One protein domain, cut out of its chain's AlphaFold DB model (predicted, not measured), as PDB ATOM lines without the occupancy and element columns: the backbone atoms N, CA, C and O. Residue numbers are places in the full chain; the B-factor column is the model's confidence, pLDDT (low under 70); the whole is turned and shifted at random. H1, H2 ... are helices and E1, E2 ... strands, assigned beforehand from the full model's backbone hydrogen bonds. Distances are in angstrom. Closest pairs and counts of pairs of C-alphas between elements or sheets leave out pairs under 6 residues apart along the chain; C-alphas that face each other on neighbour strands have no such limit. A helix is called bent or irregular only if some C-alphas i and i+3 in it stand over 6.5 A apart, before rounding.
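This is residues 9 to 159 of the 263 residues of an uncharacterized protein of Gramella salexigens (UniProt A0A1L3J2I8). The domain is an elongated body with a helical half and a sheet half: the long helices H5 and H6 run side by side in opposite directions, with H4 at a steep angle to H6 and short H1 packed on H4. One end of each of H5 and H6 reaches a small twisted sheet, and the helical hairpin of H2 and H3 lies toward the far end of that half. The 151 printed residues hold six named helices and four named strands, in the order H1 H2 H3 E1 H4 H5 E2 E3 E4 H6; the class is mixed, helices and strands, and the sheet E1 E4 E3 E2 is mixed too. It is compact, with a radius of gyration of the C-alphas of 16.5 A and spans of 50 by 32 by 29 A.

H1, residues 9 to 15, touches H4, residues 54 to 72, opposite ways at a shallow tilt of 9 degrees, with residues 57 to 64 of H4 alone; the closest C-alphas are those of Ile 13 and Leu 60, 6.7 A apart. H2, residues 22 to 28, and H3, residues 33 to 42, form a hairpin and only just touch, with 3 pairs of C-alphas within 8 A, the closest those of Arg 26 and Phe 36 at 6.3 A. E1, residues 46 to 48, is parallel to E4, residues 130 to 133, with N 47 and O 130 2.8 A apart. E3, residues 113 to 118, is antiparallel to E4, with N 116 and O 131 2.8 A apart, and to E2, residues 104 to 110, with N 107 and O 115 2.8 A apart. E2, E3 and E4 are a meander, each strand the antiparallel neighbour of the one before. E1, H4, H5, residues 77 to 100, and E2 form a split strand-helix-strand unit, two strands of one sheet that are not neighbours, with helices between them along the chain and E4 and E3 between them in the sheet, and its crossover is right-handed. H6, residues 137 to 158, touches H5 at a shallow tilt of 22 degrees, opposite ways, closest at the C-alphas of Met 92 and Cys 144, 5.4 A. H6 touches H4 at a steep tilt of 55 degrees, closest at the C-alphas of Leu 58 and Tyr 154, 7.5 A. H1, H3, H5 and H6 only graze the sheet. In H2, H3, H4 and H6 every O i to N i+4 pair is within hydrogen-bond range; in H1 2 of 3 are, in H5 17 of 20.

H1 begins at C-alpha 9, (-39.729, -9.593, 19.017). H4 is 27.2 A long, H5 31.7 A, E2 17.3 A, E3 16.2 A and H6 30.9 A, ending at C-alpha 158, (-48.381, 2.858, 31.426). H5 has a kink of 37 degrees near residue 84 and is only just irregular: C-alphas 83 and 86 are 6.7 A apart.

The two C-alphas farthest apart, of Glu 34 and Cys 74, are 49.8 A apart. The printed part has no cut, and the link E3 to E4, 11 residues, is long. The model's pLDDT is under 70 in residues 9 to 20 and 120 to 127.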
ATOM      1  N   ASP A   9     -38.686  -9.335  18.037       56.66
ATOM      2  CA  ASP A   9     -39.729  -9.593  19.017       56.66
ATOM      3  C   ASP A   9     -40.931  -8.638  18.925       56.66
ATOM      4  O   ASP A   9     -42.067  -9.079  19.002       56.66
ATOM      5  N   PHE A  10     -40.725  -7.333  18.729       58.66
ATOM      6  CA  PHE A  10     -41.826  -6.356  18.785       58.66
ATOM      7  C   PHE A  10     -42.708  -6.368  17.538       58.66
ATOM      8  O   PHE A  10     -43.922  -6.176  17.606       58.66
ATOM      9  N   TYR A  11     -42.072  -6.580  16.390       59.53
ATOM     10  CA  TYR A  11     -42.746  -6.670  15.104       59.53
ATOM     11  C   TYR A  11     -43.488  -8.009  14.967       59.53
ATOM     12  O   TYR A  11     -44.617  -8.040  14.484       59.53
ATOM     13  N   GLU A  12     -42.887  -9.097  15.468       59.94
ATOM     14  CA  GLU A  12     -43.513 -10.422  15.587       59.94
ATOM     15  C   GLU A  12     -44.798 -10.388  16.420       59.94
ATOM     16  O   GLU A  12     -45.752 -11.088  16.097       59.94
ATOM     17  N   ILE A  13     -44.841  -9.531  17.437       59.00
ATOM     18  CA  ILE A  13     -45.914  -9.449  18.426       59.00
ATOM     19  C   ILE A  13     -47.206  -8.814  17.887       59.00
ATOM     20  O   ILE A  13     -48.283  -9.353  18.114       59.00
ATOM     21  N   PHE A  14     -47.129  -7.702  17.150       62.28
ATOM     22  CA  PHE A  14     -48.335  -7.022  16.642       62.28
ATOM     23  C   PHE A  14     -48.867  -7.593  15.335       62.28
ATOM     24  O   PHE A  14     -50.008  -7.336  14.969       62.28
ATOM     25  N   PHE A  15     -48.055  -8.359  14.621       61.81
ATOM     26  CA  PHE A  15     -48.504  -9.013  13.402       61.81
ATOM     27  C   PHE A  15     -48.710 -10.511  13.588       61.81
ATOM     28  O   PHE A  15     -49.213 -11.141  12.673       61.81
ATOM     29  N   HIS A  16     -48.380 -11.097  14.750       51.91
ATOM     30  CA  HIS A  16     -48.189 -12.547  14.864       51.91
ATOM     31  C   HIS A  16     -47.403 -13.043  13.647       51.91
ATOM     32  O   HIS A  16     -47.868 -13.877  12.870       51.91
ATOM     33  N   VAL A  17     -46.210 -12.468  13.445       52.38
ATOM     34  CA  VAL A  17     -45.329 -12.890  12.356       52.38
ATOM     35  C   VAL A  17     -44.819 -14.275  12.716       52.38
ATOM     36  O   VAL A  17     -43.714 -14.447  13.220       52.38
ATOM     37  N   ASN A  18     -45.609 -15.300  12.404       51.00
ATOM     38  CA  ASN A  18     -44.995 -16.511  11.919       51.00
ATOM     39  C   ASN A  18     -44.241 -16.043  10.681       51.00
ATOM     40  O   ASN A  18     -44.839 -15.783   9.635       51.00
ATOM     41  N   PHE A  19     -42.924 -15.874  10.808       58.62
ATOM     42  CA  PHE A  19     -42.053 -15.944   9.651       58.62
ATOM     43  C   PHE A  19     -42.229 -17.370   9.139       58.62
ATOM     44  O   PHE A  19     -41.425 -18.245   9.452       58.62
ATOM     45  N   LYS A  20     -43.339 -17.631   8.436       62.91
ATOM     46  CA  LYS A  20     -43.545 -18.897   7.764       62.91
ATOM     47  C   LYS A  20     -42.391 -18.952   6.790       62.91
ATOM     48  O   LYS A  20     -42.222 -18.067   5.942       62.91
ATOM     49  N   ASP A  21     -41.524 -19.931   6.985       76.75
ATOM     50  CA  ASP A  21     -40.493 -20.167   6.010       76.75
ATOM     51  C   ASP A  21     -41.186 -20.470   4.671       76.75
ATOM     52  O   ASP A  21     -42.341 -20.910   4.611       76.75
ATOM     53  N   PHE A  22     -40.491 -20.189   3.575       79.38
ATOM     54  CA  PHE A  22     -41.093 -20.317   2.256       79.38
ATOM     55  C   PHE A  22     -41.638 -21.735   1.983       79.38
ATOM     56  O   PHE A  22     -42.575 -21.872   1.198       79.38
ATOM     57  N   VAL A  23     -41.076 -22.782   2.609       82.50
ATOM     58  CA  VAL A  23     -41.530 -24.171   2.437       82.50
ATOM     59  C   VAL A  23     -42.906 -24.359   3.066       82.50
ATOM     60  O   VAL A  23     -43.789 -24.900   2.401       82.50
ATOM     61  N   THR A  24     -43.114 -23.851   4.281       85.69
ATOM     62  CA  THR A  24     -44.417 -23.898   4.963       85.69
ATOM     63  C   THR A  24     -45.510 -23.230   4.123       85.69
ATOM     64  O   THR A  24     -46.542 -23.841   3.856       85.69
ATOM     65  N   ILE A  25     -45.257 -22.024   3.602       84.44
ATOM     66  CA  ILE A  25     -46.227 -21.302   2.753       84.44
ATOM     67  C   ILE A  25     -46.517 -22.083   1.471       84.44
ATOM     68  O   ILE A  25     -47.666 -22.214   1.058       84.44
ATOM     69  N   ARG A  26     -45.482 -22.627   0.826       89.38
ATOM     70  CA  ARG A  26     -45.670 -23.418  -0.391       89.38
ATOM     71  C   ARG A  26     -46.622 -24.588  -0.161       89.38
ATOM     72  O   ARG A  26     -47.468 -24.837  -1.014       89.38
ATOM     73  N   GLN A  27     -46.457 -25.295   0.953       90.19
ATOM     74  CA  GLN A  27     -47.278 -26.453   1.297       90.19
ATOM     75  C   GLN A  27     -48.714 -26.046   1.636       90.19
ATOM     76  O   GLN A  27     -49.650 -26.615   1.085       90.19
ATOM     77  N   GLU A  28     -48.889 -25.042   2.491       89.69
ATOM     78  CA  GLU A  28     -50.197 -24.607   2.991       89.69
ATOM     79  C   GLU A  28     -51.108 -24.041   1.897       89.69
ATOM     80  O   GLU A  28     -52.293 -24.367   1.839       89.69
ATOM     81  N   TYR A  29     -50.548 -23.239   0.989       89.69
ATOM     82  CA  TYR A  29     -51.302 -22.622  -0.106       89.69
ATOM     83  C   TYR A  29     -51.192 -23.395  -1.422       89.69
ATOM     84  O   TYR A  29     -51.681 -22.923  -2.447       89.69
ATOM     85  N   ASN A  30     -50.544 -24.567  -1.404       92.19
ATOM     86  CA  ASN A  30     -50.289 -25.399  -2.580       92.19
ATOM     87  C   ASN A  30     -49.737 -24.586  -3.771       92.19
ATOM     88  O   ASN A  30     -50.257 -24.638  -4.888       92.19
ATOM     89  N   LEU A  31     -48.707 -23.772  -3.510       91.06
ATOM     90  CA  LEU A  31     -48.170 -22.839  -4.501       91.06
ATOM     91  C   LEU A  31     -47.504 -23.581  -5.666       91.06
ATOM     92  O   LEU A  31     -46.746 -24.538  -5.465       91.06
ATOM     93  N   SER A  32     -47.713 -23.072  -6.882       93.38
ATOM     94  CA  SER A  32     -46.952 -23.509  -8.054       93.38
ATOM     95  C   SER A  32     -45.452 -23.222  -7.874       93.38
ATOM     96  O   SER A  32     -45.060 -22.352  -7.092       93.38
ATOM     97  N   GLU A  33     -44.587 -23.938  -8.600       93.06
ATOM     98  CA  GLU A  33     -43.136 -23.671  -8.565       93.06
ATOM     99  C   GLU A  33     -42.825 -22.228  -8.997       93.06
ATOM    100  O   GLU A  33     -41.963 -21.578  -8.409       93.06
ATOM    101  N   GLU A  34     -43.561 -21.704  -9.980       93.25
ATOM    102  CA  GLU A  34     -43.419 -20.327 -10.455       93.25
ATOM    103  C   GLU A  34     -43.777 -19.310  -9.364       93.25
ATOM    104  O   GLU A  34     -42.966 -18.433  -9.059       93.25
ATOM    105  N   ASP A  35     -44.938 -19.466  -8.716       90.62
ATOM    106  CA  ASP A  35     -45.380 -18.584  -7.628       90.62
ATOM    107  C   ASP A  35     -44.411 -18.636  -6.442       90.62
ATOM    108  O   ASP A  35     -44.021 -17.605  -5.894       90.62
ATOM    109  N   PHE A  36     -43.971 -19.839  -6.069       89.25
ATOM    110  CA  PHE A  36     -43.000 -20.043  -5.001       89.25
ATOM    111  C   PHE A  36     -41.676 -19.326  -5.291       89.25
ATOM    112  O   PHE A  36     -41.158 -18.603  -4.434       89.25
ATOM    113  N   LEU A  37     -41.126 -19.491  -6.499       89.00
ATOM    114  CA  LEU A  37     -39.884 -18.833  -6.905       89.00
ATOM    115  C   LEU A  37     -40.047 -17.315  -6.992       89.00
ATOM    116  O   LEU A  37     -39.131 -16.593  -6.588       89.00
ATOM    117  N   PHE A  38     -41.187 -16.828  -7.484       88.69
ATOM    118  CA  PHE A  38     -41.496 -15.403  -7.532       88.69
ATOM    119  C   PHE A  38     -41.520 -14.800  -6.128       88.69
ATOM    120  O   PHE A  38     -40.788 -13.839  -5.871       88.69
ATOM    121  N   ILE A  39     -42.272 -15.402  -5.199       86.12
ATOM    122  CA  ILE A  39     -42.353 -14.930  -3.814       86.12
ATOM    123  C   ILE A  39     -40.968 -14.932  -3.170       86.12
ATOM    124  O   ILE A  39     -40.540 -13.917  -2.623       86.12
ATOM    125  N   LYS A  40     -40.238 -16.046  -3.290       84.31
ATOM    126  CA  LYS A  40     -38.911 -16.227  -2.688       84.31
ATOM    127  C   LYS A  40     -37.872 -15.223  -3.183       84.31
ATOM    128  O   LYS A  40     -36.982 -14.844  -2.425       84.31
ATOM    129  N   ARG A  41     -37.947 -14.817  -4.453       85.12
ATOM    130  CA  ARG A  41     -37.020 -13.841  -5.051       85.12
ATOM    131  C   ARG A  41     -37.412 -12.396  -4.766       85.12
ATOM    132  O   ARG A  41     -36.533 -11.542  -4.717       85.12
ATOM    133  N   THR A  42     -38.707 -12.134  -4.617       82.88
ATOM    134  CA  THR A  42     -39.246 -10.770  -4.594       82.88
ATOM    135  C   THR A  42     -39.480 -10.269  -3.178       82.88
ATOM    136  O   THR A  42     -39.206  -9.105  -2.901       82.88
ATOM    137  N   PHE A  43     -39.958 -11.128  -2.275       82.06
ATOM    138  CA  PHE A  43     -40.466 -10.701  -0.977       82.06
ATOM    139  C   PHE A  43     -39.670 -11.264   0.196       82.06
ATOM    140  O   PHE A  43     -39.456 -12.470   0.311       82.06
ATOM    141  N   TRP A  44     -39.284 -10.377   1.112       73.12
ATOM    142  CA  TRP A  44     -38.777 -10.745   2.429       73.12
ATOM    143  C   TRP A  44     -38.845  -9.543   3.388       73.12
ATOM    144  O   TRP A  44     -38.297  -8.486   3.068       73.12
ATOM    145  N   PRO A  45     -39.425  -9.683   4.593       74.62
ATOM    146  CA  PRO A  45     -40.103 -10.873   5.114       74.62
ATOM    147  C   PRO A  45     -41.527 -11.081   4.579       74.62
ATOM    148  O   PRO A  45     -42.109 -10.188   3.960       74.62
ATOM    149  N   ILE A  46     -42.074 -12.269   4.857       76.81
ATOM    150  CA  ILE A  46     -43.497 -12.583   4.690       76.81
ATOM    151  C   ILE A  46     -44.176 -12.448   6.052       76.81
ATOM    152  O   ILE A  46     -43.672 -12.954   7.052       76.81
ATOM    153  N   VAL A  47     -45.285 -11.720   6.077       79.12
ATOM    154  CA  VAL A  47     -45.983 -11.268   7.277       79.12
ATOM    155  C   VAL A  47     -47.420 -11.756   7.190       79.12
ATOM    156  O   VAL A  47     -48.203 -11.214   6.416       79.12
ATOM    157  N   GLN A  48     -47.786 -12.774   7.962       80.81
ATOM    158  CA  GLN A  48     -49.205 -13.057   8.176       80.81
ATOM    159  C   GLN A  48     -49.771 -11.988   9.113       80.81
ATOM    160  O   GLN A  48     -49.055 -11.555  10.008       80.81
ATOM    161  N   ILE A  49     -50.994 -11.513   8.880       77.75
ATOM    162  CA  ILE A  49     -51.652 -10.530   9.748       77.75
ATOM    163  C   ILE A  49     -52.821 -11.207  10.448       77.75
ATOM    164  O   ILE A  49     -53.854 -11.449   9.825       77.75
ATOM    165  N   ASN A  50     -52.673 -11.426  11.750       74.31
ATOM    166  CA  ASN A  50     -53.788 -11.745  12.638       74.31
ATOM    167  C   ASN A  50     -54.162 -10.481  13.417       74.31
ATOM    168  O   ASN A  50     -53.265  -9.772  13.867       74.31
ATOM    169  N   ILE A  51     -55.458 -10.187  13.571       77.94
ATOM    170  CA  ILE A  51     -55.930  -9.033  14.353       77.94
ATOM    171  C   ILE A  51     -56.087  -9.461  15.825       77.94
ATOM    172  O   ILE A  51     -57.091 -10.097  16.146       77.94
ATOM    173  N   PRO A  52     -55.160  -9.109  16.734       77.38
ATOM    174  CA  PRO A  52     -55.362  -9.268  18.162       77.38
ATOM    175  C   PRO A  52     -56.449  -8.314  18.668       77.38
ATOM    176  O   PRO A  52     -56.605  -7.176  18.204       77.38
ATOM    177  N   THR A  53     -57.161  -8.767  19.688       83.25
ATOM    178  CA  THR A  53     -58.050  -7.956  20.517       83.25
ATOM    179  C   THR A  53     -57.278  -6.852  21.250       83.25
ATOM    180  O   THR A  53     -56.055  -6.894  21.396       83.25
ATOM    181  N   HIS A  54     -57.993  -5.839  21.742       81.38
ATOM    182  CA  HIS A  54     -57.379  -4.757  22.520       81.38
ATOM    183  C   HIS A  54     -56.653  -5.275  23.777       81.38
ATOM    184  O   HIS A  54     -55.537  -4.849  24.068       81.38
ATOM    185  N   GLU A  55     -57.253  -6.232  24.490       81.00
ATOM    186  CA  GLU A  55     -56.644  -6.850  25.672       81.00
ATOM    187  C   GLU A  55     -55.356  -7.607  25.320       81.00
ATOM    188  O   GLU A  55     -54.337  -7.438  25.989       81.00
ATOM    189  N   GLU A  56     -55.357  -8.374  24.224       81.25
ATOM    190  CA  GLU A  56     -54.152  -9.048  23.732       81.25
ATOM    191  C   GLU A  56     -53.048  -8.040  23.408       81.25
ATOM    192  O   GLU A  56     -51.920  -8.213  23.861       81.25
ATOM    193  N   LYS A  57     -53.359  -6.933  22.722       83.31
ATOM    194  CA  LYS A  57     -52.377  -5.871  22.442       83.31
ATOM    195  C   LYS A  57     -51.781  -5.269  23.717       83.31
ATOM    196  O   LYS A  57     -50.570  -5.053  23.777       83.31
ATOM    197  N   LEU A  58     -52.597  -5.002  24.740       81.44
ATOM    198  CA  LEU A  58     -52.115  -4.492  26.031       81.44
ATOM    199  C   LEU A  58     -51.192  -5.501  26.724       81.44
ATOM    200  O   LEU A  58     -50.081  -5.148  27.128       81.44
ATOM    201  N   ASN A  59     -51.619  -6.762  26.812       80.25
ATOM    202  CA  ASN A  59     -50.832  -7.849  27.398       80.25
ATOM    203  C   ASN A  59     -49.484  -8.014  26.685       80.25
ATOM    204  O   ASN A  59     -48.441  -8.170  27.325       80.25
ATOM    205  N   LEU A  60     -49.489  -7.892  25.362       79.94
ATOM    206  CA  LEU A  60     -48.296  -7.929  24.531       79.94
ATOM    207  C   LEU A  60     -47.355  -6.745  24.808       79.94
ATOM    208  O   LEU A  60     -46.153  -6.944  24.985       79.94
ATOM    209  N   MET A  61     -47.876  -5.522  24.943       84.69
ATOM    210  CA  MET A  61     -47.061  -4.358  25.321       84.69
ATOM    211  C   MET A  61     -46.451  -4.489  26.723       84.69
ATOM    212  O   MET A  61     -45.306  -4.071  26.944       84.69
ATOM    213  N   HIS A  62     -47.174  -5.105  27.663       83.81
ATOM    214  CA  HIS A  62     -46.644  -5.439  28.983       83.81
ATOM    215  C   HIS A  62     -45.533  -6.486  28.907       83.81
ATOM    216  O   HIS A  62     -44.464  -6.275  29.484       83.81
ATOM    217  N   TYR A  63     -45.736  -7.567  28.153       84.06
ATOM    218  CA  TYR A  63     -44.718  -8.594  27.924       84.06
ATOM    219  C   TYR A  63     -43.427  -7.991  27.353       84.06
ATOM    220  O   TYR A  63     -42.339  -8.187  27.894       84.06
ATOM    221  N   CYS A  64     -43.563  -7.175  26.312       81.81
ATOM    222  CA  CYS A  64     -42.485  -6.424  25.687       81.81
ATOM    223  C   CYS A  64     -41.684  -5.564  26.672       81.81
ATOM    224  O   CYS A  64     -40.451  -5.550  26.649       81.81
ATOM    225  N   LYS A  65     -42.391  -4.826  27.534       85.62
ATOM    226  CA  LYS A  65     -41.783  -3.995  28.575       85.62
ATOM    227  C   LYS A  65     -40.976  -4.856  29.551       85.62
ATOM    228  O   LYS A  65     -39.819  -4.539  29.815       85.62
ATOM    229  N   THR A  66     -41.565  -5.948  30.037       80.81
ATOM    230  CA  THR A  66     -40.922  -6.888  30.967       80.81
ATOM    231  C   THR A  66     -39.672  -7.513  30.355       80.81
ATOM    232  O   THR A  66     -38.621  -7.530  30.987       80.81
ATOM    233  N   LYS A  67     -39.739  -7.970  29.098       81.06
ATOM    234  CA  LYS A  67     -38.580  -8.532  28.391       81.06
ATOM    235  C   LYS A  67     -37.455  -7.507  28.235       81.06
ATOM    236  O   LYS A  67     -36.303  -7.818  28.522       81.06
ATOM    237  N   PHE A  68     -37.787  -6.273  27.859       83.38
ATOM    238  CA  PHE A  68     -36.801  -5.196  27.758       83.38
ATOM    239  C   PHE A  68     -36.110  -4.913  29.099       83.38
ATOM    240  O   PHE A  68     -34.892  -4.734  29.137       83.38
ATOM    241  N   GLU A  69     -36.876  -4.886  30.191       82.00
ATOM    242  CA  GLU A  69     -36.359  -4.701  31.548       82.00
ATOM    243  C   GLU A  69     -35.426  -5.845  31.967       82.00
ATOM    244  O   GLU A  69     -34.353  -5.575  32.505       82.00
ATOM    245  N   LEU A  70     -35.770  -7.097  31.647       76.12
ATOM    246  CA  LEU A  70     -34.900  -8.255  31.883       76.12
ATOM    247  C   LEU A  70     -33.577  -8.156  31.108       76.12
ATOM    248  O   LEU A  70     -32.520  -8.447  31.662       76.12
ATOM    249  N   GLU A  71     -33.615  -7.714  29.850       82.38
ATOM    250  CA  GLU A  71     -32.420  -7.563  29.007       82.38
ATOM    251  C   GLU A  71     -31.496  -6.422  29.458       82.38
ATOM    252  O   GLU A  71     -30.281  -6.502  29.276       82.38
ATOM    253  N   HIS A  72     -32.056  -5.348  30.025       79.69
ATOM    254  CA  HIS A  72     -31.315  -4.128  30.370       79.69
ATOM    255  C   HIS A  72     -31.104  -3.952  31.886       79.69
ATOM    256  O   HIS A  72     -30.501  -2.967  32.314       79.69
ATOM    257  N   GLY A  73     -31.597  -4.885  32.709       75.12
ATOM    258  CA  GLY A  73     -31.484  -4.906  34.172       75.12
ATOM    259  C   GLY A  73     -32.339  -3.869  34.912       75.12
ATOM    260  O   GLY A  73     -32.588  -4.018  36.106       75.12
ATOM    261  N   CYS A  74     -32.797  -2.822  34.229       80.00
ATOM    262  CA  CYS A  74     -33.742  -1.837  34.741       80.00
ATOM    263  C   CYS A  74     -34.583  -1.255  33.600       80.00
ATOM    264  O   CYS A  74     -34.161  -1.230  32.440       80.00
ATOM    265  N   PHE A  75     -35.779  -0.762  33.926       82.62
ATOM    266  CA  PHE A  75     -36.650  -0.157  32.928       82.62
ATOM    267  C   PHE A  75     -36.328   1.329  32.672       82.62
ATOM    268  O   PHE A  75     -36.679   2.202  33.468       82.62
ATOM    269  N   ASP A  76     -35.728   1.630  31.514       84.12
ATOM    270  CA  ASP A  76     -35.613   2.992  30.965       84.12
ATOM    271  C   ASP A  76     -36.676   3.221  29.879       84.12
ATOM    272  O   ASP A  76     -36.566   2.731  28.751       84.12
ATOM    273  N   SER A  77     -37.696   4.021  30.201       85.00
ATOM    274  CA  SER A  77     -38.804   4.316  29.288       85.00
ATOM    275  C   SER A  77     -38.374   5.050  28.020       85.00
ATOM    276  O   SER A  77     -38.923   4.786  26.951       85.00
ATOM    277  N   LYS A  78     -37.375   5.937  28.086       85.69
ATOM    278  CA  LYS A  78     -36.895   6.666  26.903       85.69
ATOM    279  C   LYS A  78     -36.174   5.725  25.960       85.69
ATOM    280  O   LYS A  78     -36.361   5.800  24.745       85.69
ATOM    281  N   GLN A  79     -35.341   4.851  26.520       86.81
ATOM    282  CA  GLN A  79     -34.610   3.869  25.738       86.81
ATOM    283  C   GLN A  79     -35.561   2.829  25.138       86.81
ATOM    284  O   GLN A  79     -35.424   2.516  23.956       86.81
ATOM    285  N   PHE A  80     -36.551   2.369  25.906       86.56
ATOM    286  CA  PHE A  80     -37.609   1.479  25.435       86.56
ATOM    287  C   PHE A  80     -38.390   2.100  24.275       86.56
ATOM    288  O   PHE A  80     -38.465   1.505  23.203       86.56
ATOM    289  N   ILE A  81     -38.885   3.333  24.435       87.56
ATOM    290  CA  ILE A  81     -39.625   4.026  23.372       87.56
ATOM    291  C   ILE A  81     -38.762   4.153  22.123       87.56
ATOM    292  O   ILE A  81     -39.175   3.738  21.046       87.56
ATOM    293  N   LYS A  82     -37.536   4.662  22.268       86.69
ATOM    294  CA  LYS A  82     -36.639   4.892  21.134       86.69
ATOM    295  C   LYS A  82     -36.286   3.604  20.388       86.69
ATOM    296  O   LYS A  82     -36.207   3.623  19.165       86.69
ATOM    297  N   LYS A  83     -35.994   2.518  21.113       84.38
ATOM    298  CA  LYS A  83     -35.498   1.269  20.515       84.38
ATOM    299  C   LYS A  83     -36.613   0.348  20.025       84.38
ATOM    300  O   LYS A  83     -36.380  -0.376  19.066       84.38
ATOM    301  N   GLN A  84     -37.766   0.353  20.687       84.81
ATOM    302  CA  GLN A  84     -38.831  -0.625  20.459       84.81
ATOM    303  C   GLN A  84     -40.082   0.008  19.847       84.81
ATOM    304  O   GLN A  84     -40.597  -0.473  18.842       84.81
ATOM    305  N   ILE A  85     -40.545   1.126  20.411       85.88
ATOM    306  CA  ILE A  85     -41.853   1.696  20.068       85.88
ATOM    307  C   ILE A  85     -41.799   2.609  18.841       85.88
ATOM    308  O   ILE A  85     -42.609   2.469  17.931       85.88
ATOM    309  N   THR A  86     -40.844   3.541  18.788       84.69
ATOM    310  CA  THR A  86     -40.690   4.481  17.667       84.69
ATOM    311  C   THR A  86     -40.558   3.768  16.321       84.69
ATOM    312  O   THR A  86     -41.234   4.180  15.382       84.69
ATOM    313  N   PRO A  87     -39.747   2.704  16.189       83.69
ATOM    314  CA  PRO A  87     -39.627   2.021  14.910       83.69
ATOM    315  C   PRO A  87     -40.934   1.353  14.456       83.69
ATOM    316  O   PRO A  87     -41.261   1.417  13.275       83.69
ATOM    317  N   LEU A  88     -41.704   0.781  15.390       83.25
ATOM    318  CA  LEU A  88     -43.014   0.197  15.099       83.25
ATOM    319  C   LEU A  88     -44.032   1.264  14.679       83.25
ATOM    320  O   LEU A  88     -44.710   1.093  13.673       83.25
ATOM    321  N   LEU A  89     -44.113   2.377  15.418       85.38
ATOM    322  CA  LEU A  89     -45.000   3.494  15.078       85.38
ATOM    323  C   LEU A  89     -44.699   4.052  13.690       85.38
ATOM    324  O   LEU A  89     -45.620   4.231  12.900       85.38
ATOM    325  N   ASN A  90     -43.419   4.281  13.385       84.06
ATOM    326  CA  ASN A  90     -43.009   4.744  12.064       84.06
ATOM    327  C   ASN A  90     -43.505   3.780  10.991       84.06
ATOM    328  O   ASN A  90     -44.121   4.212  10.029       84.06
ATOM    329  N   GLU A  91     -43.309   2.477  11.177       82.19
ATOM    330  CA  GLU A  91     -43.767   1.505  10.196       82.19
ATOM    331  C   GLU A  91     -45.296   1.491  10.019       82.19
ATOM    332  O   GLU A  91     -45.778   1.386   8.890       82.19
ATOM    333  N   MET A  92     -46.073   1.634  11.098       86.25
ATOM    334  CA  MET A  92     -47.539   1.688  10.991       86.25
ATOM    335  C   MET A  92     -47.995   2.929  10.225       86.25
ATOM    336  O   MET A  92     -48.874   2.837   9.367       86.25
ATOM    337  N   GLU A  93     -47.360   4.073  10.484       86.25
ATOM    338  CA  GLU A  93     -47.623   5.319   9.761       86.25
ATOM    339  C   GLU A  93     -47.208   5.219   8.287       86.25
ATOM    340  O   GLU A  93     -47.910   5.718   7.407       86.25
ATOM    341  N   GLU A  94     -46.113   4.522   7.976       83.75
ATOM    342  CA  GLU A  94     -45.703   4.260   6.593       83.75
ATOM    343  C   GLU A  94     -46.727   3.398   5.846       83.75
ATOM    344  O   GLU A  94     -47.083   3.715   4.708       83.75
ATOM    345  N   LEU A  95     -47.228   2.325   6.469       83.50
ATOM    346  CA  LEU A  95     -48.262   1.467   5.878       83.50
ATOM    347  C   LEU A  95     -49.559   2.239   5.637       83.50
ATOM    348  O   LEU A  95     -50.134   2.157   4.549       83.50
ATOM    349  N   LYS A  96     -49.968   3.044   6.619       86.88
ATOM    350  CA  LYS A  96     -51.117   3.942   6.520       86.88
ATOM    351  C   LYS A  96     -50.962   4.921   5.353       86.88
ATOM    352  O   LYS A  96     -51.828   4.998   4.485       86.88
ATOM    353  N   THR A  97     -49.807   5.574   5.269       85.50
ATOM    354  CA  THR A  97     -49.452   6.487   4.176       85.50
ATOM    355  C   THR A  97     -49.503   5.771   2.821       85.50
ATOM    356  O   THR A  97     -50.059   6.278   1.846       85.50
ATOM    357  N   CYS A  98     -48.966   4.552   2.730       84.00
ATOM    358  CA  CYS A  98     -49.012   3.764   1.499       84.00
ATOM    359  C   CYS A  98     -50.443   3.399   1.089       84.00
ATOM    360  O   CYS A  98     -50.754   3.414  -0.106       84.00
ATOM    361  N   TYR A  99     -51.320   3.094   2.045       85.81
ATOM    362  CA  TYR A  99     -52.737   2.882   1.765       85.81
ATOM    363  C   TYR A  99     -53.396   4.147   1.203       85.81
ATOM    364  O   TYR A  99     -54.024   4.082   0.146       85.81
ATOM    365  N   GLU A 100     -53.191   5.302   1.845       85.94
ATOM    366  CA  GLU A 100     -53.757   6.593   1.422       85.94
ATOM    367  C   GLU A 100     -53.352   6.952  -0.016       85.94
ATOM    368  O   GLU A 100     -54.172   7.409  -0.813       85.94
ATOM    369  N   TYR A 101     -52.111   6.639  -0.399       86.38
ATOM    370  CA  TYR A 101     -51.616   6.815  -1.768       86.38
ATOM    371  C   TYR A 101     -51.944   5.654  -2.724       86.38
ATOM    372  O   TYR A 101     -51.423   5.620  -3.841       86.38
ATOM    373  N   ARG A 102     -52.797   4.697  -2.328       85.44
ATOM    374  CA  ARG A 102     -53.207   3.520  -3.128       85.44
ATOM    375  C   ARG A 102     -52.035   2.666  -3.624       85.44
ATOM    376  O   ARG A 102     -52.073   2.083  -4.718       85.44
ATOM    377  N   ARG A 103     -50.983   2.598  -2.812       84.94
ATOM    378  CA  ARG A 103     -49.747   1.847  -3.066       84.94
ATOM    379  C   ARG A 103     -49.783   0.429  -2.514       84.94
ATOM    380  O   ARG A 103     -48.903  -0.359  -2.823       84.94
ATOM    381  N   ILE A 104     -50.798   0.075  -1.736       86.00
ATOM    382  CA  ILE A 104     -51.024  -1.317  -1.352       86.00
ATOM    383  C   ILE A 104     -51.700  -2.034  -2.521       86.00
ATOM    384  O   ILE A 104     -52.759  -1.611  -2.989       86.00
ATOM    385  N   LYS A 105     -51.064  -3.093  -3.021       86.31
ATOM    386  CA  LYS A 105     -51.540  -3.896  -4.149       86.31
ATOM    387  C   LYS A 105     -51.800  -5.321  -3.692       86.31
ATOM    388  O   LYS A 105     -50.968  -5.927  -3.022       86.31
ATOM    389  N   ILE A 106     -52.934  -5.868  -4.105       87.25
ATOM    390  CA  ILE A 106     -53.188  -7.304  -4.010       87.25
ATOM    391  C   ILE A 106     -52.467  -7.948  -5.195       87.25
ATOM    392  O   ILE A 106     -52.703  -7.567  -6.341       87.25
ATOM    393  N   TRP A 107     -51.548  -8.869  -4.919       88.00
ATOM    394  CA  TRP A 107     -50.886  -9.660  -5.955       88.00
ATOM    395  C   TRP A 107     -51.778 -10.821  -6.398       88.00
ATOM    396  O   TRP A 107     -52.066 -10.953  -7.587       88.00
ATOM    397  N   ARG A 108     -52.231 -11.643  -5.446       88.56
ATOM    398  CA  ARG A 108     -53.111 -12.797  -5.678       88.56
ATOM    399  C   ARG A 108     -53.863 -13.144  -4.390       88.56
ATOM    400  O   ARG A 108     -53.458 -12.705  -3.319       88.56
ATOM    401  N   SER A 109     -54.925 -13.935  -4.490       89.44
ATOM    402  CA  SER A 109     -55.609 -14.507  -3.330       89.44
ATOM    403  C   SER A 109     -55.528 -16.033  -3.376       89.44
ATOM    404  O   SER A 109     -55.698 -16.626  -4.443       89.44
ATOM    405  N   PHE A 110     -55.262 -16.662  -2.234       86.94
ATOM    406  CA  PHE A 110     -55.197 -18.113  -2.062       86.94
ATOM    407  C   PHE A 110     -56.008 -18.491  -0.826       86.94
ATOM    408  O   PHE A 110     -55.820 -17.888   0.222       86.94
ATOM    409  N   ASN A 111     -56.900 -19.481  -0.933       86.31
ATOM    410  CA  ASN A 111     -57.694 -19.977   0.201       86.31
ATOM    411  C   ASN A 111     -58.402 -18.863   1.008       86.31
ATOM    412  O   ASN A 111     -58.422 -18.907   2.229       86.31
ATOM    413  N   ASN A 112     -58.984 -17.868   0.322       85.00
ATOM    414  CA  ASN A 112     -59.619 -16.669   0.902       85.00
ATOM    415  C   ASN A 112     -58.674 -15.656   1.577       85.00
ATOM    416  O   ASN A 112     -59.138 -14.613   2.029       85.00
ATOM    417  N   GLU A 113     -57.363 -15.891   1.575       87.00
ATOM    418  CA  GLU A 113     -56.370 -14.919   2.027       87.00
ATOM    419  C   GLU A 113     -55.785 -14.136   0.851       87.00
ATOM    420  O   GLU A 113     -55.418 -14.680  -0.191       87.00
ATOM    421  N   ASN A 114     -55.671 -12.828   1.032       88.12
ATOM    422  CA  ASN A 114     -55.034 -11.908   0.112       88.12
ATOM    423  C   ASN A 114     -53.530 -11.866   0.368       88.12
ATOM    424  O   ASN A 114     -53.069 -11.601   1.477       88.12
ATOM    425  N   PHE A 115     -52.765 -12.060  -0.700       90.31
ATOM    426  CA  PHE A 115     -51.329 -11.851  -0.729       90.31
ATOM    427  C   PHE A 115     -51.088 -10.439  -1.245       90.31
ATOM    428  O   PHE A 115     -51.264 -10.135  -2.428       90.31
ATOM    429  N   MET A 116     -50.720  -9.556  -0.333       89.69
ATOM    430  CA  MET A 116     -50.655  -8.123  -0.545       89.69
ATOM    431  C   MET A 116     -49.225  -7.633  -0.429       89.69
ATOM    432  O   MET A 116     -48.452  -8.103   0.397       89.69
ATOM    433  N   TRP A 117     -48.863  -6.645  -1.225       87.19
ATOM    434  CA  TRP A 117     -47.556  -6.021  -1.126       87.19
ATOM    435  C   TRP A 117     -47.678  -4.513  -1.267       87.19
ATOM    436  O   TRP A 117     -48.675  -3.974  -1.753       87.19
ATOM    437  N   VAL A 118     -46.651  -3.824  -0.789       82.44
ATOM    438  CA  VAL A 118     -46.601  -2.366  -0.780       82.44
ATOM    439  C   VAL A 118     -45.669  -1.897  -1.889       82.44
ATOM    440  O   VAL A 118     -44.474  -2.211  -1.879       82.44
ATOM    441  N   ASP A 119     -46.221  -1.138  -2.831       78.12
ATOM    442  CA  ASP A 119     -45.510  -0.500  -3.934       78.12
ATOM    443  C   ASP A 119     -44.826   0.795  -3.463       78.12
ATOM    444  O   ASP A 119     -45.437   1.857  -3.281       78.12
ATOM    445  N   ARG A 120     -43.530   0.691  -3.175       68.88
ATOM    446  CA  ARG A 120     -42.802   1.722  -2.432       68.88
ATOM    447  C   ARG A 120     -42.379   2.894  -3.322       68.88
ATOM    448  O   ARG A 120     -41.873   2.687  -4.423       68.88
ATOM    449  N   PRO A 121     -42.476   4.142  -2.833       65.19
ATOM    450  CA  PRO A 121     -41.683   5.243  -3.373       65.19
ATOM    451  C   PRO A 121     -40.186   4.935  -3.210       65.19
ATOM    452  O   PRO A 121     -39.797   4.268  -2.250       65.19
ATOM    453  N   LYS A 122     -39.339   5.458  -4.108       65.25
ATOM    454  CA  LYS A 122     -37.875   5.238  -4.092       65.25
ATOM    455  C   LYS A 122     -37.187   5.655  -2.780       65.25
ATOM    456  O   LYS A 122     -36.064   5.232  -2.535       65.25
ATOM    457  N   ASP A 123     -37.867   6.436  -1.947       62.91
ATOM    458  CA  ASP A 123     -37.323   7.036  -0.728       62.91
ATOM    459  C   ASP A 123     -37.495   6.161   0.534       62.91
ATOM    460  O   ASP A 123     -37.015   6.527   1.605       62.91
ATOM    461  N   PHE A 124     -38.152   4.995   0.439       60.81
ATOM    462  CA  PHE A 124     -38.409   4.115   1.590       60.81
ATOM    463  C   PHE A 124     -37.389   2.978   1.713       60.81
ATOM    464  O   PHE A 124     -37.014   2.344   0.731       60.81
ATOM    465  N   SER A 125     -36.963   2.683   2.946       55.03
ATOM    466  CA  SER A 125     -35.756   1.882   3.200       55.03
ATOM    467  C   SER A 125     -35.944   0.367   3.374       55.03
ATOM    468  O   SER A 125     -34.944  -0.346   3.381       55.03
ATOM    469  N   PHE A 126     -37.161  -0.178   3.490       57.66
ATOM    470  CA  PHE A 126     -37.334  -1.631   3.698       57.66
ATOM    471  C   PHE A 126     -37.535  -2.424   2.388       57.66
ATOM    472  O   PHE A 126     -37.983  -1.889   1.376       57.66
ATOM    473  N   ALA A 127     -37.216  -3.721   2.413       62.31
ATOM    474  CA  ALA A 127     -37.438  -4.658   1.305       62.31
ATOM    475  C   ALA A 127     -38.940  -4.854   0.991       62.31
ATOM    476  O   ALA A 127     -39.794  -4.564   1.832       62.31
ATOM    477  N   HIS A 128     -39.292  -5.338  -0.209       73.75
ATOM    478  CA  HIS A 128     -40.684  -5.658  -0.544       73.75
ATOM    479  C   HIS A 128     -41.221  -6.692   0.461       73.75
ATOM    480  O   HIS A 128     -40.735  -7.819   0.531       73.75
ATOM    481  N   LYS A 129     -42.189  -6.277   1.285       80.75
ATOM    482  CA  LYS A 129     -42.853  -7.135   2.269       80.75
ATOM    483  C   LYS A 129     -44.101  -7.719   1.626       80.75
ATOM    484  O   LYS A 129     -44.817  -6.993   0.932       80.75
ATOM    485  N   LEU A 130     -44.335  -9.001   1.869       84.88
ATOM    486  CA  LEU A 130     -45.567  -9.675   1.487       84.88
ATOM    487  C   LEU A 130     -46.419  -9.848   2.736       84.88
ATOM    488  O   LEU A 130     -45.968 -10.460   3.700       84.88
ATOM    489  N   PHE A 131     -47.626  -9.311   2.713       86.31
ATOM    490  CA  PHE A 131     -48.626  -9.461   3.755       86.31
ATOM    491  C   PHE A 131     -49.628 -10.532   3.326       86.31
ATOM    492  O   PHE A 131     -50.118 -10.485   2.201       86.31
ATOM    493  N   ILE A 132     -49.914 -11.495   4.197       85.50
ATOM    494  CA  ILE A 132     -50.919 -12.540   3.978       85.50
ATOM    495  C   ILE A 132     -52.030 -12.318   4.993       85.50
ATOM    496  O   ILE A 132     -51.766 -12.264   6.196       85.50
ATOM    497  N   THR A 133     -53.256 -12.122   4.521       84.06
ATOM    498  CA  THR A 133     -54.381 -11.828   5.407       84.06
ATOM    499  C   THR A 133     -55.719 -12.088   4.729       84.06
ATOM    500  O   THR A 133     -55.873 -11.810   3.545       84.06
ATOM    501  N   GLU A 134     -56.717 -12.563   5.471       83.19
ATOM    502  CA  GLU A 134     -58.114 -12.648   4.998       83.19
ATOM    503  C   GLU A 134     -58.737 -11.261   4.759       83.19
ATOM    504  O   GLU A 134     -59.783 -11.116   4.130       83.19
ATOM    505  N   LEU A 135     -58.085 -10.220   5.272       79.94
ATOM    506  CA  LEU A 135     -58.582  -8.861   5.284       79.94
ATOM    507  C   LEU A 135     -58.427  -8.170   3.929       79.94
ATOM    508  O   LEU A 135     -57.501  -8.431   3.155       79.94
ATOM    509  N   ASP A 136     -59.314  -7.215   3.673       83.81
ATOM    510  CA  ASP A 136     -59.126  -6.265   2.588       83.81
ATOM    511  C   ASP A 136     -58.119  -5.152   2.987       83.81
ATOM    512  O   ASP A 136     -57.856  -4.923   4.178       83.81
ATOM    513  N   PRO A 137     -57.547  -4.416   2.013       83.19
ATOM    514  CA  PRO A 137     -56.594  -3.342   2.298       83.19
ATOM    515  C   PRO A 137     -57.119  -2.227   3.211       83.19
ATOM    516  O   PRO A 137     -56.335  -1.576   3.899       83.19
ATOM    517  N   THR A 138     -58.426  -1.986   3.210       85.75
ATOM    518  CA  THR A 138     -59.086  -0.976   4.043       85.75
ATOM    519  C   THR A 138     -59.099  -1.403   5.503       85.75
ATOM    520  O   THR A 138     -58.827  -0.585   6.381       85.75
ATOM    521  N   ILE A 139     -59.339  -2.684   5.787       83.25
ATOM    522  CA  ILE A 139     -59.266  -3.192   7.160       83.25
ATOM    523  C   ILE A 139     -57.828  -3.114   7.681       83.25
ATOM    524  O   ILE A 139     -57.625  -2.727   8.831       83.25
ATOM    525  N   LEU A 140     -56.823  -3.380   6.839       81.81
ATOM    526  CA  LEU A 140     -55.415  -3.202   7.215       81.81
ATOM    527  C   LEU A 140     -55.104  -1.753   7.625       81.81
ATOM    528  O   LEU A 140     -54.428  -1.529   8.626       81.81
ATOM    529  N   PHE A 141     -55.634  -0.765   6.900       87.44
ATOM    530  CA  PHE A 141     -55.496   0.645   7.274       87.44
ATOM    531  C   PHE A 141     -56.075   0.928   8.667       87.44
ATOM    532  O   PHE A 141     -55.389   1.500   9.518       87.44
ATOM    533  N   PHE A 142     -57.311   0.490   8.927       87.62
ATOM    534  CA  PHE A 142     -57.943   0.673  10.236       87.62
ATOM    535  C   PHE A 142     -57.210  -0.084  11.344       87.62
ATOM    536  O   PHE A 142     -57.104   0.409  12.467       87.62
ATOM    537  N   TYR A 143     -56.651  -1.248  11.025       85.62
ATOM    538  CA  TYR A 143     -55.849  -2.024  11.953       85.62
ATOM    539  C   TYR A 143     -54.563  -1.286  12.356       85.62
ATOM    540  O   TYR A 143     -54.302  -1.124  13.549       85.62
ATOM    541  N   CYS A 144     -53.807  -0.755  11.388       86.69
ATOM    542  CA  CYS A 144     -52.624   0.066  11.659       86.69
ATOM    543  C   CYS A 144     -52.967   1.297  12.510       86.69
ATOM    544  O   CYS A 144     -52.265   1.584  13.480       86.69
ATOM    545  N   GLN A 145     -54.067   1.987  12.189       89.38
ATOM    546  CA  GLN A 145     -54.553   3.132  12.963       89.38
ATOM    547  C   GLN A 145     -54.861   2.739  14.416       89.38
ATOM    548  O   GLN A 145     -54.406   3.406  15.345       89.38
ATOM    549  N   SER A 146     -55.561   1.623  14.621       88.38
ATOM    550  CA  SER A 146     -55.873   1.111  15.955       88.38
ATOM    551  C   SER A 146     -54.613   0.755  16.752       88.38
ATOM    552  O   SER A 146     -54.531   1.096  17.928       88.38
ATOM    553  N   ILE A 147     -53.600   0.132  16.133       86.94
ATOM    554  CA  ILE A 147     -52.317  -0.144  16.805       86.94
ATOM    555  C   ILE A 147     -51.635   1.154  17.247       86.94
ATOM    556  O   ILE A 147     -51.129   1.230  18.368       86.94
ATOM    557  N   ILE A 148     -51.603   2.175  16.384       88.75
ATOM    558  CA  ILE A 148     -50.997   3.473  16.712       88.75
ATOM    559  C   ILE A 148     -51.677   4.077  17.944       88.75
ATOM    560  O   ILE A 148     -50.990   4.502  18.873       88.75
ATOM    561  N   GLU A 149     -53.009   4.078  17.973       88.94
ATOM    562  CA  GLU A 149     -53.801   4.598  19.090       88.94
ATOM    563  C   GLU A 149     -53.540   3.822  20.387       88.94
ATOM    564  O   GLU A 149     -53.267   4.433  21.423       88.94
ATOM    565  N   ASP A 150     -53.528   2.488  20.321       87.19
ATOM    566  CA  ASP A 150     -53.254   1.616  21.468       87.19
ATOM    567  C   ASP A 150     -51.838   1.845  22.024       87.19
ATOM    568  O   ASP A 150     -51.644   1.960  23.237       87.19
ATOM    569  N   ILE A 151     -50.836   1.994  21.152       87.50
ATOM    570  CA  ILE A 151     -49.457   2.302  21.551       87.50
ATOM    571  C   ILE A 151     -49.372   3.693  22.183       87.50
ATOM    572  O   ILE A 151     -48.733   3.864  23.223       87.50
ATOM    573  N   GLN A 152     -49.995   4.706  21.580       87.50
ATOM    574  CA  GLN A 152     -50.006   6.068  22.121       87.50
ATOM    575  C   GLN A 152     -50.683   6.118  23.493       87.50
ATOM    576  O   GLN A 152     -50.189   6.791  24.408       87.50
ATOM    577  N   HIS A 153     -51.773   5.371  23.658       86.00
ATOM    578  CA  HIS A 153     -52.423   5.165  24.942       86.00
ATOM    579  C   HIS A 153     -51.452   4.499  25.930       86.00
ATOM    580  O   HIS A 153     -51.195   5.040  27.006       86.00
ATOM    581  N   TYR A 154     -50.811   3.396  25.542       84.81
ATOM    582  CA  TYR A 154     -49.868   2.679  26.396       84.81
ATOM    583  C   TYR A 154     -48.706   3.551  26.882       84.81
ATOM    584  O   TYR A 154     -48.418   3.634  28.076       84.81
ATOM    585  N   ILE A 155     -48.078   4.279  25.958       85.06
ATOM    586  CA  ILE A 155     -47.066   5.299  26.244       85.06
ATOM    587  C   ILE A 155     -47.612   6.284  27.291       85.06
ATOM    588  O   ILE A 155     -46.978   6.536  28.315       85.06
ATOM    589  N   THR A 156     -48.802   6.832  27.062       80.44
ATOM    590  CA  THR A 156     -49.366   7.908  27.887       80.44
ATOM    591  C   THR A 156     -49.709   7.476  29.312       80.44
ATOM    592  O   THR A 156     -49.531   8.273  30.243       80.44
ATOM    593  N   TYR A 157     -50.208   6.252  29.483       79.44
ATOM    594  CA  TYR A 157     -50.787   5.787  30.746       79.44
ATOM    595  C   TYR A 157     -49.902   4.795  31.507       79.44
ATOM    596  O   TYR A 157     -49.917   4.811  32.736       79.44
ATOM    597  N   TYR A 158     -49.083   3.996  30.818       76.19
ATOM    598  CA  TYR A 158     -48.381   2.858  31.426       76.19
ATOM    599  C   TYR A 158     -46.859   3.011  31.473       76.19
ATOM    600  O   TYR A 158     -46.201   2.336  32.267       76.19
ATOM    601  N   LEU A 159     -46.267   3.898  30.664       79.75
ATOM    602  CA  LEU A 159     -44.824   4.124  30.701       79.75
ATOM    603  C   LEU A 159     -44.447   5.265  31.662       79.75
ATOM    604  O   LEU A 159     -44.794   6.427  31.411       79.75
TER     605      LEU A 159